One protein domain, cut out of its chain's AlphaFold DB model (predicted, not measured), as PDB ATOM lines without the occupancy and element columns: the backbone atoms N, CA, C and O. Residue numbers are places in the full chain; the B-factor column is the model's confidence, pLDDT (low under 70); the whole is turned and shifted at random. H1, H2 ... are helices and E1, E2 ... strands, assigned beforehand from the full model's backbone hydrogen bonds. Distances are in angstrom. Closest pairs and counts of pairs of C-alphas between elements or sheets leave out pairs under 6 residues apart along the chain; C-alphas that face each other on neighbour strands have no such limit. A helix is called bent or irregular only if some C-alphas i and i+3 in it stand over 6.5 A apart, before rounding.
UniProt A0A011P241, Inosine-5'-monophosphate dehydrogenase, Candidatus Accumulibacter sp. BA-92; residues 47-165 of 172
ATOM      1  N   ALA A  47       9.425  13.029 -46.959       95.19
ATOM      2  CA  ALA A  47      10.438  12.716 -45.964       95.19
ATOM      3  C   ALA A  47      10.549  11.202 -45.813       95.19
ATOM      4  O   ALA A  47       9.533  10.504 -45.833       95.19
ATOM      5  N   ALA A  48      11.759  10.704 -45.580       96.50
ATOM      6  CA  ALA A  48      11.998   9.279 -45.381       96.50
ATOM      7  C   ALA A  48      12.735   9.002 -44.069       96.50
ATOM      8  O   ALA A  48      13.411   9.874 -43.529       96.50
ATOM      9  N   ALA A  49      12.596   7.787 -43.539       96.38
ATOM     10  CA  ALA A  49      13.229   7.382 -42.288       96.38
ATOM     11  C   ALA A  49      14.310   6.315 -42.506       96.38
ATOM     12  O   ALA A  49      14.123   5.336 -43.237       96.38
ATOM     13  N   VAL A  50      15.424   6.489 -41.802       97.19
ATOM     14  CA  VAL A  50      16.543   5.553 -41.725       97.19
ATOM     15  C   VAL A  50      16.868   5.231 -40.266       97.19
ATOM     16  O   VAL A  50      16.501   5.962 -39.343       97.19
ATOM     17  N   GLY A  51      17.535   4.096 -40.060       96.06
ATOM     18  CA  GLY A  51      18.113   3.739 -38.767       96.06
ATOM     19  C   GLY A  51      19.460   4.427 -38.536       96.06
ATOM     20  O   GLY A  51      19.812   5.388 -39.214       96.06
ATOM     21  N   ALA A  52      20.229   3.897 -37.586       95.69
ATOM     22  CA  ALA A  52      21.561   4.402 -37.226       95.69
ATOM     23  C   ALA A  52      22.630   3.291 -37.153       95.69
ATOM     24  O   ALA A  52      23.708   3.486 -36.600       95.69
ATOM     25  N   ARG A  53      22.303   2.085 -37.631       93.75
ATOM     26  CA  ARG A  53      23.177   0.903 -37.644       93.75
ATOM     27  C   ARG A  53      22.945   0.120 -38.930       93.75
ATOM     28  O   ARG A  53      21.843   0.174 -39.468       93.75
ATOM     29  N   GLY A  54      23.953  -0.630 -39.364       94.62
ATOM     30  CA  GLY A  54      23.880  -1.424 -40.590       94.62
ATOM     31  C   GLY A  54      23.949  -0.546 -41.837       94.62
ATOM     32  O   GLY A  54      24.766   0.364 -41.902       94.62
ATOM     33  N   ASP A  55      23.055  -0.803 -42.784       95.44
ATOM     34  CA  ASP A  55      23.024  -0.268 -44.154       95.44
ATOM     35  C   ASP A  55      22.359   1.120 -44.288       95.44
ATOM     36  O   ASP A  55      21.838   1.506 -45.339       95.44
ATOM     37  N   TYR A  56      22.293   1.890 -43.199       96.56
ATOM     38  CA  TYR A  56      21.515   3.131 -43.175       96.56
ATOM     39  C   TYR A  56      22.071   4.211 -44.118       96.56
ATOM     40  O   TYR A  56      21.300   5.061 -44.566       96.56
ATOM     41  N   LEU A  57      23.369   4.180 -44.445       97.31
ATOM     42  CA  LEU A  57      23.995   5.123 -45.379       97.31
ATOM     43  C   LEU A  57      23.654   4.798 -46.834       97.31
ATOM     44  O   LEU A  57      23.438   5.712 -47.629       97.31
ATOM     45  N   GLU A  58      23.604   3.518 -47.189       97.62
ATOM     46  CA  GLU A  58      23.176   3.030 -48.497       97.62
ATOM     47  C   GLU A  58      21.694   3.344 -48.707       97.62
ATOM     48  O   GLU A  58      21.313   3.923 -49.724       97.62
ATOM     49  N   ARG A  59      20.861   3.066 -47.693       97.50
ATOM     50  CA  ARG A  59      19.433   3.411 -47.720       97.50
ATOM     51  C   ARG A  59      19.215   4.920 -47.815       97.50
ATOM     52  O   ARG A  59      18.353   5.353 -48.571       97.50
ATOM     53  N   ALA A  60      19.987   5.723 -47.079       97.62
ATOM     54  CA  ALA A  60      19.913   7.181 -47.164       97.62
ATOM     55  C   ALA A  60      20.237   7.685 -48.576       97.62
ATOM     56  O   ALA A  60      19.491   8.508 -49.095       97.62
ATOM     57  N   ALA A  61      21.289   7.157 -49.215       97.69
ATOM     58  CA  ALA A  61      21.636   7.520 -50.589       97.69
ATOM     59  C   ALA A  61      20.478   7.238 -51.556       97.69
ATOM     60  O   ALA A  61      20.040   8.147 -52.254       97.69
ATOM     61  N   ALA A  62      19.928   6.021 -51.522       97.94
ATOM     62  CA  ALA A  62      18.826   5.627 -52.398       97.94
ATOM     63  C   ALA A  62      17.560   6.480 -52.183       97.94
ATOM     64  O   ALA A  62      16.858   6.817 -53.131       97.94
ATOM     65  N   LEU A  63      17.262   6.858 -50.935       97.50
ATOM     66  CA  LEU A  63      16.108   7.702 -50.612       97.50
ATOM     67  C   LEU A  63      16.281   9.147 -51.096       97.50
ATOM     68  O   LEU A  63      15.322   9.748 -51.573       97.50
ATOM     69  N   LEU A  64      17.488   9.701 -50.970       96.19
ATOM     70  CA  LEU A  64      17.800  11.042 -51.468       96.19
ATOM     71  C   LEU A  64      17.796  11.077 -52.998       96.19
ATOM     72  O   LEU A  64      17.251  12.010 -53.578       96.19
ATOM     73  N   GLU A  65      18.330  10.041 -53.650       96.31
ATOM     74  CA  GLU A  65      18.270   9.877 -55.107       96.31
ATOM     75  C   GLU A  65      16.821   9.786 -55.608       96.31
ATOM     76  O   GLU A  65      16.471  10.391 -56.619       96.31
ATOM     77  N   ALA A  66      15.945   9.117 -54.853       95.75
ATOM     78  CA  ALA A  66      14.511   9.067 -55.131       95.75
ATOM     79  C   ALA A  66      13.764  10.395 -54.865       95.75
ATOM     80  O   ALA A  66      12.557  10.467 -55.100       95.75
ATOM     81  N   GLY A  67      14.448  11.437 -54.379       94.00
ATOM     82  CA  GLY A  67      13.886  12.777 -54.194       94.00
ATOM     83  C   GLY A  67      13.303  13.059 -52.807       94.00
ATOM     84  O   GLY A  67      12.434  13.917 -52.682       94.00
ATOM     85  N   ALA A  68      13.736  12.355 -51.755       95.88
ATOM     86  CA  ALA A  68      13.375  12.738 -50.389       95.88
ATOM     87  C   ALA A  68      13.976  14.111 -50.024       95.88
ATOM     88  O   ALA A  68      15.186  14.308 -50.115       95.88
ATOM     89  N   ASP A  69      13.148  15.039 -49.539       94.44
ATOM     90  CA  ASP A  69      13.579  16.390 -49.152       94.44
ATOM     91  C   ASP A  69      14.368  16.416 -47.838       94.44
ATOM     92  O   ASP A  69      15.115  17.357 -47.571       94.44
ATOM     93  N   LEU A  70      14.126  15.435 -46.964       95.00
ATOM     94  CA  LEU A  70      14.743  15.340 -45.644       95.00
ATOM     95  C   LEU A  70      14.748  13.902 -45.123       95.00
ATOM     96  O   LEU A  70      13.930  13.069 -45.532       95.00
ATOM     97  N   LEU A  71      15.626  13.638 -44.154       96.62
ATOM     98  CA  LEU A  71      15.747  12.330 -43.514       96.62
ATOM     99  C   LEU A  71      15.427  12.383 -42.021       96.62
ATOM    100  O   LEU A  71      15.897  13.244 -41.280       96.62
ATOM    101  N   PHE A  72      14.670  11.393 -41.563       96.44
ATOM    102  CA  PHE A  72      14.536  11.055 -40.155       96.44
ATOM    103  C   PHE A  72      15.567   9.993 -39.779       96.44
ATOM    104  O   PHE A  72      15.589   8.927 -40.390       96.44
ATOM    105  N   ILE A  73      16.341  10.229 -38.721       95.75
ATOM    106  CA  ILE A  73      17.079   9.163 -38.033       95.75
ATOM    107  C   ILE A  73      16.205   8.716 -36.865       95.75
ATOM    108  O   ILE A  73      16.123   9.404 -35.843       95.75
ATOM    109  N   ASP A  74      15.486   7.609 -37.049       91.06
ATOM    110  CA  ASP A  74      14.454   7.150 -36.115       91.06
ATOM    111  C   ASP A  74      14.897   5.883 -35.388       91.06
ATOM    112  O   ASP A  74      14.734   4.763 -35.872       91.06
ATOM    113  N   ILE A  75      15.452   6.067 -34.191       90.31
ATOM    114  CA  ILE A  75      15.787   4.970 -33.284       90.31
ATOM    115  C   ILE A  75      15.023   5.098 -31.963       90.31
ATOM    116  O   ILE A  75      14.537   6.168 -31.586       90.31
ATOM    117  N   ALA A  76      14.906   3.986 -31.231       86.44
ATOM    118  CA  ALA A  76      14.131   3.932 -29.990       86.44
ATOM    119  C   ALA A  76      14.591   4.971 -28.949       86.44
ATOM    120  O   ALA A  76      13.753   5.611 -28.308       86.44
ATOM    121  N   HIS A  77      15.908   5.169 -28.816       88.62
ATOM    122  CA  HIS A  77      16.495   6.189 -27.954       88.62
ATOM    123  C   HIS A  77      17.680   6.879 -28.630       88.62
ATOM    124  O   HIS A  77      18.744   6.295 -28.814       88.62
ATOM    125  N   GLY A  78      17.482   8.140 -28.996       90.12
ATOM    126  CA  GLY A  78      18.450   8.911 -29.760       90.12
ATOM    127  C   GLY A  78      19.514   9.626 -28.926       90.12
ATOM    128  O   GLY A  78      20.508  10.066 -29.483       90.12
ATOM    129  N   HIS A  79      19.345   9.751 -27.607       92.38
ATOM    130  CA  HIS A  79      20.360  10.357 -26.737       92.38
ATOM    131  C   HIS A  79      21.479   9.332 -26.476       92.38
ATOM    132  O   HIS A  79      21.526   8.700 -25.424       92.38
ATOM    133  N   SER A  80      22.298   9.075 -27.498       94.50
ATOM    134  CA  SER A  80      23.328   8.033 -27.506       94.50
ATOM    135  C   SER A  80      24.453   8.348 -28.497       94.50
ATOM    136  O   SER A  80      24.222   9.013 -29.506       94.50
ATOM    137  N   ALA A  81      25.636   7.774 -28.266       95.00
ATOM    138  CA  ALA A  81      26.783   7.882 -29.175       95.00
ATOM    139  C   ALA A  81      26.496   7.322 -30.584       95.00
ATOM    140  O   ALA A  81      27.051   7.785 -31.572       95.00
ATOM    141  N   ILE A  82      25.583   6.348 -30.703       96.00
ATOM    142  CA  ILE A  82      25.175   5.784 -32.001       96.00
ATOM    143  C   ILE A  82      24.516   6.859 -32.867       96.00
ATOM    144  O   ILE A  82      24.765   6.923 -34.067       96.00
ATOM    145  N   MET A  83      23.680   7.709 -32.263       96.31
ATOM    146  CA  MET A  83      23.047   8.813 -32.982       96.31
ATOM    147  C   MET A  83      24.084   9.842 -33.431       96.31
ATOM    148  O   MET A  83      24.042  10.271 -34.577       96.31
ATOM    149  N   GLU A  84      25.014  10.216 -32.553       96.88
ATOM    150  CA  GLU A  84      26.086  11.165 -32.870       96.88
ATOM    151  C   GLU A  84      26.925  10.697 -34.062       96.88
ATOM    152  O   GLU A  84      27.071  11.430 -35.040       96.88
ATOM    153  N   LEU A  85      27.376   9.439 -34.040       96.69
ATOM    154  CA  LEU A  85      28.120   8.842 -35.149       96.69
ATOM    155  C   LEU A  85      27.290   8.806 -36.439       96.69
ATOM    156  O   LEU A  85      27.806   9.109 -37.517       96.69
ATOM    157  N   ALA A  86      25.999   8.475 -36.346       96.94
ATOM    158  CA  ALA A  86      25.117   8.413 -37.505       96.94
ATOM    159  C   ALA A  86      24.891   9.793 -38.136       96.94
ATOM    160  O   ALA A  86      24.990   9.920 -39.358       96.94
ATOM    161  N   VAL A  87      24.645  10.822 -37.318       96.44
ATOM    162  CA  VAL A  87      24.512  12.211 -37.778       96.44
ATOM    163  C   VAL A  87      25.815  12.683 -38.414       96.44
ATOM    164  O   VAL A  87      25.780  13.175 -39.539       96.44
ATOM    165  N   ALA A  88      26.961  12.463 -37.762       96.56
ATOM    166  CA  ALA A  88      28.267  12.830 -38.306       96.56
ATOM    167  C   ALA A  88      28.531  12.165 -39.669       96.56
ATOM    168  O   ALA A  88      28.949  12.828 -40.617       96.56
ATOM    169  N   SER A  89      28.209  10.876 -39.801       96.88
ATOM    170  CA  SER A  89      28.388  10.123 -41.052       96.88
ATOM    171  C   SER A  89      27.477  10.629 -42.173       96.88
ATOM    172  O   SER A  89      27.922  10.806 -43.306       96.88
ATOM    173  N   LEU A  90      26.202  10.900 -41.866       96.44
ATOM    174  CA  LEU A  90      25.247  11.441 -42.838       96.44
ATOM    175  C   LEU A  90      25.636  12.852 -43.284       96.44
ATOM    176  O   LEU A  90      25.595  13.142 -44.476       96.44
ATOM    177  N   ARG A  91      26.070  13.707 -42.351       94.56
ATOM    178  CA  ARG A  91      26.594  15.044 -42.655       94.56
ATOM    179  C   ARG A  91      27.841  14.975 -43.527       94.56
ATOM    180  O   ARG A  91      27.919  15.694 -44.517       94.56
ATOM    181  N   GLY A  92      28.781  14.088 -43.202       95.88
ATOM    182  CA  GLY A  92      30.010  13.913 -43.973       95.88
ATOM    183  C   GLY A  92      29.755  13.449 -45.408       95.88
ATOM    184  O   GLY A  92      30.431  13.906 -46.323       95.88
ATOM    185  N   LYS A  93      28.761  12.577 -45.620       96.19
ATOM    186  CA  LYS A  93      28.461  12.006 -46.942       96.19
ATOM    187  C   LYS A  93      27.501  12.848 -47.786       96.19
ATOM    188  O   LYS A  93      27.662  12.906 -49.000       96.19
ATOM    189  N   PHE A  94      26.501  13.474 -47.166       95.19
ATOM    190  CA  PHE A  94      25.390  14.135 -47.865       95.19
ATOM    191  C   PHE A  94      25.277  15.639 -47.563       95.19
ATOM    192  O   PHE A  94      24.350  16.299 -48.027       95.19
ATOM    193  N   GLY A  95      26.204  16.207 -46.787       91.75
ATOM    194  CA  GLY A  95      26.260  17.638 -46.508       91.75
ATOM    195  C   GLY A  95      25.072  18.150 -45.688       91.75
ATOM    196  O   GLY A  95      24.734  17.627 -44.622       91.75
ATOM    197  N   SER A  96      24.440  19.220 -46.171       89.06
ATOM    198  CA  SER A  96      23.420  19.985 -45.443       89.06
ATOM    199  C   SER A  96      21.984  19.475 -45.632       89.06
ATOM    200  O   SER A  96      21.044  20.257 -45.495       89.06
ATOM    201  N   ILE A  97      21.783  18.191 -45.954       92.38
ATOM    202  CA  ILE A  97      20.432  17.604 -46.029       92.38
ATOM    203  C   ILE A  97      19.675  17.808 -44.705       92.38
ATOM    204  O   ILE A  97      20.252  17.554 -43.652       92.38
ATOM    205  N   PRO A  98      18.407  18.238 -44.683       94.31
ATOM    206  CA  PRO A  98      17.721  18.418 -43.411       94.31
ATOM    207  C   PRO A  98      17.571  17.087 -42.652       94.31
ATOM    208  O   PRO A  98      17.071  16.099 -43.196       94.31
ATOM    209  N   LEU A  99      18.003  17.060 -41.390       94.75
ATOM    210  CA  LEU A  99      17.979  15.881 -40.524       94.75
ATOM    211  C   LEU A  99      17.036  16.080 -39.339       94.75
ATOM    212  O   LEU A  99      17.182  17.010 -38.544       94.75
ATOM    213  N   VAL A 100      16.103  15.145 -39.177       95.00
ATOM    214  CA  VAL A 100      15.229  15.059 -38.008       95.00
ATOM    215  C   VAL A 100      15.650  13.879 -37.145       95.00
ATOM    216  O   VAL A 100      15.471  12.721 -37.519       95.00
ATOM    217  N   CYS A 101      16.181  14.151 -35.960       94.12
ATOM    218  CA  CYS A 101      16.785  13.118 -35.124       94.12
ATOM    219  C   CYS A 101      15.912  12.787 -33.917       94.12
ATOM    220  O   CYS A 101      15.399  13.668 -33.219       94.12
ATOM    221  N   GLY A 102      15.751  11.498 -33.634       88.31
ATOM    222  CA  GLY A 102      15.026  11.039 -32.462       88.31
ATOM    223  C   GLY A 102      15.196   9.549 -32.180       88.31
ATOM    224  O   GLY A 102      15.908   8.840 -32.873       88.31
ATOM    225  N   ASN A 103      14.575   9.022 -31.131       91.12
ATOM    226  CA  ASN A 103      13.642   9.706 -30.235       91.12
ATOM    227  C   ASN A 103      14.274  10.132 -28.909       91.12
ATOM    228  O   ASN A 103      15.031   9.385 -28.293       91.12
ATOM    229  N   VAL A 104      13.899  11.315 -28.419       89.25
ATOM    230  CA  VAL A 104      14.268  11.793 -27.073       89.25
ATOM    231  C   VAL A 104      13.032  12.167 -26.266       89.25
ATOM    232  O   VAL A 104      11.949  12.367 -26.809       89.25
ATOM    233  N   ALA A 105      13.163  12.237 -24.945       86.75
ATOM    234  CA  ALA A 105      12.050  12.570 -24.051       86.75
ATOM    235  C   ALA A 105      12.403  13.612 -22.979       86.75
ATOM    236  O   ALA A 105      11.551  13.980 -22.166       86.75
ATOM    237  N   THR A 106      13.648  14.086 -22.970       87.81
ATOM    238  CA  THR A 106      14.189  14.991 -21.959       87.81
ATOM    239  C   THR A 106      14.804  16.217 -22.624       87.81
ATOM    240  O   THR A 106      15.293  16.143 -23.752       87.81
ATOM    241  N   GLY A 107      14.827  17.343 -21.903       86.62
ATOM    242  CA  GLY A 107      15.493  18.558 -22.379       86.62
ATOM    243  C   GLY A 107      16.981  18.345 -22.667       86.62
ATOM    244  O   GLY A 107      17.481  18.871 -23.651       86.62
ATOM    245  N   ALA A 108      17.666  17.514 -21.872       89.31
ATOM    246  CA  ALA A 108      19.060  17.143 -22.117       89.31
ATOM    247  C   ALA A 108      19.234  16.407 -23.453       89.31
ATOM    248  O   ALA A 108      20.069  16.808 -24.251       89.31
ATOM    249  N   GLY A 109      18.383  15.414 -23.742       89.81
ATOM    250  CA  GLY A 109      18.416  14.726 -25.031       89.81
ATOM    251  C   GLY A 109      18.113  15.661 -26.203       89.81
ATOM    252  O   GLY A 109      18.729  15.542 -27.252       89.81
ATOM    253  N   ALA A 110      17.209  16.629 -26.033       88.88
ATOM    254  CA  ALA A 110      16.947  17.632 -27.066       88.88
ATOM    255  C   ALA A 110      18.137  18.582 -27.300       88.88
ATOM    256  O   ALA A 110      18.402  18.924 -28.447       88.88
ATOM    257  N   ARG A 111      18.864  18.980 -26.240       89.12
ATOM    258  CA  ARG A 111      20.116  19.750 -26.374       89.12
ATOM    259  C   ARG A 111      21.179  18.942 -27.100       89.12
ATOM    260  O   ARG A 111      21.695  19.421 -28.094       89.12
ATOM    261  N   PHE A 112      21.396  17.697 -26.679       93.00
ATOM    262  CA  PHE A 112      22.325  16.787 -27.341       93.00
ATOM    263  C   PHE A 112      22.054  16.684 -28.848       93.00
ATOM    264  O   PHE A 112      22.969  16.854 -29.638       93.00
ATOM    265  N   MET A 113      20.792  16.500 -29.258       91.81
ATOM    266  CA  MET A 113      20.428  16.436 -30.682       91.81
ATOM    267  C   MET A 113      20.784  17.703 -31.458       91.81
ATOM    268  O   MET A 113      21.256  17.627 -32.588       91.81
ATOM    269  N   ARG A 114      20.546  18.871 -30.860       87.88
ATOM    270  CA  ARG A 114      20.944  20.150 -31.449       87.88
ATOM    271  C   ARG A 114      22.466  20.233 -31.570       87.88
ATOM    272  O   ARG A 114      22.960  20.637 -32.614       87.88
ATOM    273  N   ASP A 115      23.184  19.850 -30.520       91.44
ATOM    274  CA  ASP A 115      24.637  19.997 -30.433       91.44
ATOM    275  C   ASP A 115      25.366  19.086 -31.443       91.44
ATOM    276  O   ASP A 115      26.374  19.495 -32.009       91.44
ATOM    277  N   ILE A 116      24.810  17.909 -31.763       93.12
ATOM    278  CA  ILE A 116      25.330  17.027 -32.829       93.12
ATOM    279  C   ILE A 116      24.896  17.446 -34.248       93.12
ATOM    280  O   ILE A 116      25.273  16.793 -35.218       93.12
ATOM    281  N   GLY A 117      24.100  18.513 -34.397       89.56
ATOM    282  CA  GLY A 117      23.744  19.088 -35.699       89.56
ATOM    283  C   GLY A 117      22.428  18.600 -36.320       89.56
ATOM    284  O   GLY A 117      22.314  18.578 -37.549       89.56
ATOM    285  N   ALA A 118      21.435  18.202 -35.518       90.88
ATOM    286  CA  ALA A 118      20.079  17.935 -36.012       90.88
ATOM    287  C   ALA A 118      19.299  19.236 -36.303       90.88
ATOM    288  O   ALA A 118      19.252  20.130 -35.459       90.88
ATOM    289  N   ASP A 119      18.599  19.304 -37.444       90.88
ATOM    290  CA  ASP A 119      17.745  20.446 -37.842       90.88
ATOM    291  C   ASP A 119      16.334  20.374 -37.250       90.88
ATOM    292  O   ASP A 119      15.541  21.318 -37.314       90.88
ATOM    293  N   ALA A 120      15.968  19.220 -36.701       90.56
ATOM    294  CA  ALA A 120      14.743  19.026 -35.951       90.56
ATOM    295  C   ALA A 120      14.893  17.856 -34.976       90.56
ATOM    296  O   ALA A 120      15.669  16.925 -35.192       90.56
ATOM    297  N   VAL A 121      14.102  17.876 -33.904       88.56
ATOM    298  CA  VAL A 121      14.128  16.830 -32.876       88.56
ATOM    299  C   VAL A 121      12.791  16.106 -32.831       88.56
ATOM    300  O   VAL A 121      11.750  16.730 -32.597       88.56
ATOM    301  N   LYS A 122      12.814  14.777 -32.994       89.31
ATOM    302  CA  LYS A 122      11.643  13.918 -32.785       89.31
ATOM    303  C   LYS A 122      11.536  13.518 -31.311       89.31
ATOM    304  O   LYS A 122      12.413  12.867 -30.742       89.31
ATOM    305  N   VAL A 123      10.447  13.942 -30.671       86.88
ATOM    306  CA  VAL A 123      10.221  13.789 -29.229       86.88
ATOM    307  C   VAL A 123       9.176  12.713 -28.940       86.88
ATOM    308  O   VAL A 123       8.035  12.785 -29.404       86.88
ATOM    309  N   GLY A 124       9.543  11.760 -28.082       81.62
ATOM    310  CA  GLY A 124       8.655  10.756 -27.506       81.62
ATOM    311  C   GLY A 124       9.259   9.353 -27.486       81.62
ATOM    312  O   GLY A 124       9.467   8.759 -28.533       81.62
ATOM    313  N   VAL A 125       9.432   8.781 -26.290       78.06
ATOM    314  CA  VAL A 125       9.836   7.374 -26.095       78.06
ATOM    315  C   VAL A 125       8.686   6.600 -25.448       78.06
ATOM    316  O   VAL A 125       8.240   6.924 -24.339       78.06
ATOM    317  N   GLY A 126       8.129   5.631 -26.180       69.75
ATOM    318  CA  GLY A 126       6.979   4.841 -25.737       69.75
ATOM    319  C   GLY A 126       5.563   5.460 -25.788       69.75
ATOM    320  O   GLY A 126       4.659   4.796 -25.291       69.75
ATOM    321  N   PRO A 127       5.271   6.680 -26.303       61.53
ATOM    322  CA  PRO A 127       3.918   7.245 -26.223       61.53
ATOM    323  C   PRO A 127       2.944   6.743 -27.293       61.53
ATOM    324  O   PRO A 127       1.770   7.093 -27.220       61.53
ATOM    325  N   GLY A 128       3.412   5.996 -28.297       65.38
ATOM    326  CA  GLY A 128       2.568   5.479 -29.375       65.38
ATOM    327  C   GLY A 128       1.689   4.312 -28.920       65.38
ATOM    328  O   GLY A 128       2.118   3.504 -28.102       65.38
ATOM    329  N   ARG A 129       0.479   4.194 -29.485       64.75
ATOM    330  CA  ARG A 129      -0.502   3.144 -29.135       64.75
ATOM    331  C   ARG A 129       0.058   1.724 -29.296       64.75
ATOM    332  O   ARG A 129      -0.189   0.883 -28.447       64.75
ATOM    333  N   GLY A 130       0.803   1.472 -30.374       68.75
ATOM    334  CA  GLY A 130       1.440   0.175 -30.639       68.75
ATOM    335  C   GLY A 130       2.861   0.045 -30.083       68.75
ATOM    336  O   GLY A 130       3.524  -0.955 -30.327       68.75
ATOM    337  N   CYS A 131       3.372   1.059 -29.377       69.75
ATOM    338  CA  CYS A 131       4.752   1.050 -28.914       69.75
ATOM    339  C   CYS A 131       4.868   0.266 -27.602       69.75
ATOM    340  O   CYS A 131       4.423   0.733 -26.554       69.75
ATOM    341  N   ARG A 132       5.522  -0.898 -27.647       71.44
ATOM    342  CA  ARG A 132       5.750  -1.739 -26.462       71.44
ATOM    343  C   ARG A 132       7.016  -1.403 -25.688       71.44
ATOM    344  O   ARG A 132       7.224  -1.976 -24.631       71.44
ATOM    345  N   THR A 133       7.801  -0.417 -26.129       67.44
ATOM    346  CA  THR A 133       9.053  -0.017 -25.459       67.44
ATOM    347  C   THR A 133       8.867   0.180 -23.950       67.44
ATOM    348  O   THR A 133       9.716  -0.240 -23.178       67.44
ATOM    349  N   ARG A 134       7.734   0.746 -23.499       66.38
ATOM    350  CA  ARG A 134       7.437   0.915 -22.059       66.38
ATOM    351  C   ARG A 134       7.261  -0.401 -21.298       66.38
ATOM    352  O   ARG A 134       7.596  -0.475 -20.124       66.38
ATOM    353  N   LEU A 135       6.676  -1.392 -21.963       62.88
ATOM    354  CA  LEU A 135       6.412  -2.716 -21.412       62.88
ATOM    355  C   LEU A 135       7.697  -3.552 -21.407       62.88
ATOM    356  O   LEU A 135       7.980  -4.223 -20.426       62.88
ATOM    357  N   GLU A 136       8.492  -3.464 -22.476       66.50
ATOM    358  CA  GLU A 136       9.675  -4.309 -22.689       66.50
ATOM    359  C   GLU A 136      10.924  -3.803 -21.952       66.50
ATOM    360  O   GLU A 136      11.718  -4.606 -21.479       66.50
ATOM    361  N   THR A 137      11.109  -2.487 -21.808       60.41
ATOM    362  CA  THR A 137      12.301  -1.930 -21.129       60.41
ATOM    363  C   THR A 137      12.093  -1.659 -19.639       60.41
ATOM    364  O   THR A 137      12.983  -1.103 -19.001       60.41
ATOM    365  N   ALA A 138      10.906  -1.959 -19.088       54.75
ATOM    366  CA  ALA A 138      10.446  -1.556 -17.747       54.75
ATOM    367  C   ALA A 138      10.548  -0.040 -17.445       54.75
ATOM    368  O   ALA A 138      10.154   0.434 -16.375       54.75
ATOM    369  N   ALA A 139      11.026   0.766 -18.396       54.47
ATOM    370  CA  ALA A 139      11.013   2.204 -18.313       54.47
ATOM    371  C   ALA A 139       9.555   2.653 -18.391       54.47
ATOM    372  O   ALA A 139       8.869   2.395 -19.381       54.47
ATOM    373  N   ARG A 140       9.089   3.411 -17.384       53.19
ATOM    374  CA  ARG A 140       7.720   3.977 -17.312       53.19
ATOM    375  C   ARG A 140       7.278   4.703 -18.589       53.19
ATOM    376  O   ARG A 140       6.088   4.957 -18.775       53.19
ATOM    377  N   GLY A 141       8.229   5.023 -19.469       56.44
ATOM    378  CA  GLY A 141       8.037   5.728 -20.714       56.44
ATOM    379  C   GLY A 141       7.573   7.145 -20.457       56.44
ATOM    380  O   GLY A 141       6.948   7.469 -19.448       56.44
ATOM    381  N   TRP A 142       7.884   8.046 -21.373       62.25
ATOM    382  CA  TRP A 142       7.639   9.441 -21.058       62.25
ATOM    383  C   TRP A 142       6.239   9.875 -21.483       62.25
ATOM    384  O   TRP A 142       5.807   9.618 -22.612       62.25
ATOM    385  N   LYS A 143       5.506  10.550 -20.587       63.59
ATOM    386  CA  LYS A 143       4.209  11.155 -20.923       63.59
ATOM    387  C   LYS A 143       4.434  12.250 -21.970       63.59
ATOM    388  O   LYS A 143       5.199  13.184 -21.751       63.59
ATOM    389  N   ARG A 144       3.725  12.171 -23.098       60.59
ATOM    390  CA  ARG A 144       3.937  13.034 -24.278       60.59
ATOM    391  C   ARG A 144       4.031  14.532 -23.954       60.59
ATOM    392  O   ARG A 144       4.992  15.176 -24.358       60.59
ATOM    393  N   ARG A 145       3.045  15.090 -23.232       66.94
ATOM    394  CA  ARG A 145       2.978  16.541 -22.957       66.94
ATOM    395  C   ARG A 145       4.167  17.026 -22.104       66.94
ATOM    396  O   ARG A 145       4.831  17.962 -22.545       66.94
ATOM    397  N   PRO A 146       4.508  16.381 -20.968       70.44
ATOM    398  CA  PRO A 146       5.736  16.697 -20.237       70.44
ATOM    399  C   PRO A 146       7.022  16.598 -21.068       70.44
ATOM    400  O   PRO A 146       7.878  17.460 -20.922       70.44
ATOM    401  N   ALA A 147       7.162  15.596 -21.951       67.75
ATOM    402  CA  ALA A 147       8.354  15.456 -22.811       67.75
ATOM    403  C   ALA A 147       8.489  16.640 -23.757       67.75
ATOM    404  O   ALA A 147       9.538  17.266 -23.846       67.75
ATOM    405  N   CYS A 148       7.400  16.976 -24.446       70.00
ATOM    406  CA  CYS A 148       7.407  18.099 -25.373       70.00
ATOM    407  C   CYS A 148       7.731  19.404 -24.632       70.00
ATOM    408  O   CYS A 148       8.542  20.191 -25.112       70.00
ATOM    409  N   ARG A 149       7.158  19.614 -23.436       73.00
ATOM    410  CA  ARG A 149       7.418  20.808 -22.619       73.00
ATOM    411  C   ARG A 149       8.868  20.894 -22.142       73.00
ATOM    412  O   ARG A 149       9.395  21.998 -22.110       73.00
ATOM    413  N   SER A 150       9.509  19.779 -21.791       73.31
ATOM    414  CA  SER A 150      10.912  19.779 -21.350       73.31
ATOM    415  C   SER A 150      11.899  19.958 -22.510       73.31
ATOM    416  O   SER A 150      12.942  20.582 -22.331       73.31
ATOM    417  N   CYS A 151      11.561  19.461 -23.704       72.50
ATOM    418  CA  CYS A 151      12.400  19.573 -24.900       72.50
ATOM    419  C   CYS A 151      12.302  20.955 -25.570       72.50
ATOM    420  O   CYS A 151      13.284  21.446 -26.115       72.50
ATOM    421  N   ARG A 152      11.139  21.619 -25.496       70.75
ATOM    422  CA  ARG A 152      10.863  22.888 -26.199       70.75
ATOM    423  C   ARG A 152      11.827  24.049 -25.879       70.75
ATOM    424  O   ARG A 152      12.233  24.710 -26.828       70.75
ATOM    425  N   PRO A 153      12.221  24.320 -24.616       60.59
ATOM    426  CA  PRO A 153      13.148  25.412 -24.297       60.59
ATOM    427  C   PRO A 153      14.558  25.161 -24.835       60.59
ATOM    428  O   PRO A 153      15.289  26.095 -25.121       60.59
ATOM    429  N   SER A 154      14.928  23.888 -24.977       58.97
ATOM    430  CA  SER A 154      16.265  23.461 -25.399       58.97
ATOM    431  C   SER A 154      16.481  23.532 -26.913       58.97
ATOM    432  O   SER A 154      17.614  23.452 -27.373       58.97
ATOM    433  N   ALA A 155      15.396  23.708 -27.670       55.06
ATOM    434  CA  ALA A 155      15.371  23.787 -29.127       55.06
ATOM    435  C   ALA A 155      15.336  25.240 -29.664       55.06
ATOM    436  O   ALA A 155      15.054  25.461 -30.835       55.06
ATOM    437  N   ARG A 156      15.575  26.253 -28.816       44.34
ATOM    438  CA  ARG A 156      15.746  27.672 -29.203       44.34
ATOM    439  C   ARG A 156      17.104  28.156 -28.662       44.34
ATOM    440  O   ARG A 156      17.429  27.746 -27.548       44.34
ATOM    441  N   PRO A 157      17.919  28.955 -29.395       41.00
ATOM    442  CA  PRO A 157      17.528  29.953 -30.406       41.00
ATOM    443  C   PRO A 157      17.939  29.658 -31.864       41.00
ATOM    444  O   PRO A 157      17.493  30.363 -32.761       41.00
ATOM    445  N   ILE A 158      18.734  28.624 -32.118       37.34
ATOM    446  CA  ILE A 158      19.063  28.129 -33.463       37.34
ATOM    447  C   ILE A 158      18.152  26.946 -33.757       37.34
ATOM    448  O   ILE A 158      18.044  26.081 -32.904       37.34
ATOM    449  N   SER A 159      17.482  26.981 -34.908       38.34
ATOM    450  CA  SER A 159      16.668  25.956 -35.584       38.34
ATOM    451  C   SER A 159      16.971  24.488 -35.223       38.34
ATOM    452  O   SER A 159      17.694  23.818 -35.956       38.34
ATOM    453  N   PRO A 160      16.346  23.922 -34.174       51.78
ATOM    454  CA  PRO A 160      15.535  22.769 -34.528       51.78
ATOM    455  C   PRO A 160      14.060  22.903 -34.189       51.78
ATOM    456  O   PRO A 160      13.651  23.241 -33.078       51.78
ATOM    457  N   SER A 161      13.221  22.574 -35.170       60.25
ATOM    458  CA  SER A 161      11.791  22.397 -34.928       60.25
ATOM    459  C   SER A 161      11.563  21.123 -34.097       60.25
ATOM    460  O   SER A 161      12.212  20.098 -34.292       60.25
ATOM    461  N   VAL A 162      10.671  21.183 -33.103       56.88
ATOM    462  CA  VAL A 162      10.343  20.019 -32.260       56.88
ATOM    463  C   VAL A 162       9.115  19.323 -32.831       56.88
ATOM    464  O   VAL A 162       8.013  19.873 -32.781       56.88
ATOM    465  N   THR A 163       9.288  18.088 -33.300       62.22
ATOM    466  CA  THR A 163       8.205  17.246 -33.821       62.22
ATOM    467  C   THR A 163       7.868  16.158 -32.807       62.22
ATOM    468  O   THR A 163       8.721  15.380 -32.395       62.22
ATOM    469  N   ALA A 164       6.612  16.082 -32.366       58.25
ATOM    470  CA  ALA A 164       6.188  15.105 -31.362       58.25
ATOM    471  C   ALA A 164       5.628  13.828 -32.005       58.25
ATOM    472  O   ALA A 164       4.709  13.897 -32.822       58.25
ATOM    473  N   CYS A 165       6.091  12.657 -31.561       54.28
ATOM    474  CA  CYS A 165       5.485  11.378 -31.927       54.28
ATOM    475  C   CYS A 165       4.106  11.241 -31.246       54.28
ATOM    476  O   CYS A 165       3.992  11.299 -30.013       54.28
TER     477      CYS A 165
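AT A GLANCE: This is residues 47 to 165 of the 172 residues of the protein "Inosine-5'-monophosphate dehydrogenase" of Candidatus Accumulibacter sp. BA-92 (UniProt A0A011P241). Picture a five-stranded sheet of parallel strands, strongly twisted and curled like part of a barrel, with four helices, H1, H2, H3 and H5, covering one face while the other is bare. A short helix, H4, lies away from this slab on the stretch between E4 and H5. The printed part has 119 residues and runs E1 H1 E2 H2 E3 H3 E4 H4 H5 E5; the sheet's order is E1 E2 E3 E4 E5. The class is mixed, helices and strands; the whole is compact, with a radius of gyration of the C-alphas of 13.8 A, and spans 38 by 34 by 24 A.

IN THESE COORDINATES: Find C-alpha 47 at (10.438, 12.716, -45.964), where E1, residues 47 to 50, begins. H1 follows at residues 56 to 65, 14.1 A long, then E2 at 70 to 74, 12.6 A. H2 starts at C-alpha 81, (26.783, 7.882, -29.175), and runs 19.8 A to residue 94. Next come E3, residues 99 to 104, 14.5 A, H3, residues 107 to 115, 12.3 A, and E4, residues 120 to 123. H4 is residues 133 to 136, and H5, residues 144 to 155, is 16.4 A long and only just irregular, with C-alphas 150 and 153 6.7 A apart. E5, residues 161 to 164, ends at C-alpha 164, (6.188, 15.105, -31.362).

HOW THE PARTS SIT: Look across the sheet from edge strand E1: N 50 and O 72 of E1 and E2 are 2.8 A apart, within hydrogen-bond range, as are N 100 and O 71 of E3 and E2, 2.8 A, N 122 and O 101 of E4 and E3, 2.8 A, and N 123 and O 163 of E4 and E5, 2.8 A. E1 H1 E2, E2 H2 E3, E3 H3 E4 and E4 H4 H5 E5 are strand-helix-strand units, parallel neighbour strands with helices between, each with a right-handed crossover. H1, H2, H3 and H5 on one face make two layers, helices over a sheet. H1 lies over E1 at a height over the sheet of 9.2 A, H2 over E2 and E3 at 10.2 A, H3 over E3 and E4 at 9.0 A. H5, at 8.2 A, lies over E4 and only just over E5, with 3 of its C-alphas there. H3 and H5 touch, closest at the C-alphas of Gly 107 and Cys 151, 4.1 A. H4 is not on the sheet. Each O i to N i+4 pair is within range in H1, H2 and H3, 6 of 8 in H5; H4 is too short for one.

THE WHOLE: The C-alphas farthest apart, of Glu 65 and Ala 138, are 39.8 A apart. The printed part has no cut and no long link. Confidence is under 70 at residues 126 to 131, 133 to 145, 147 and 153 to 165.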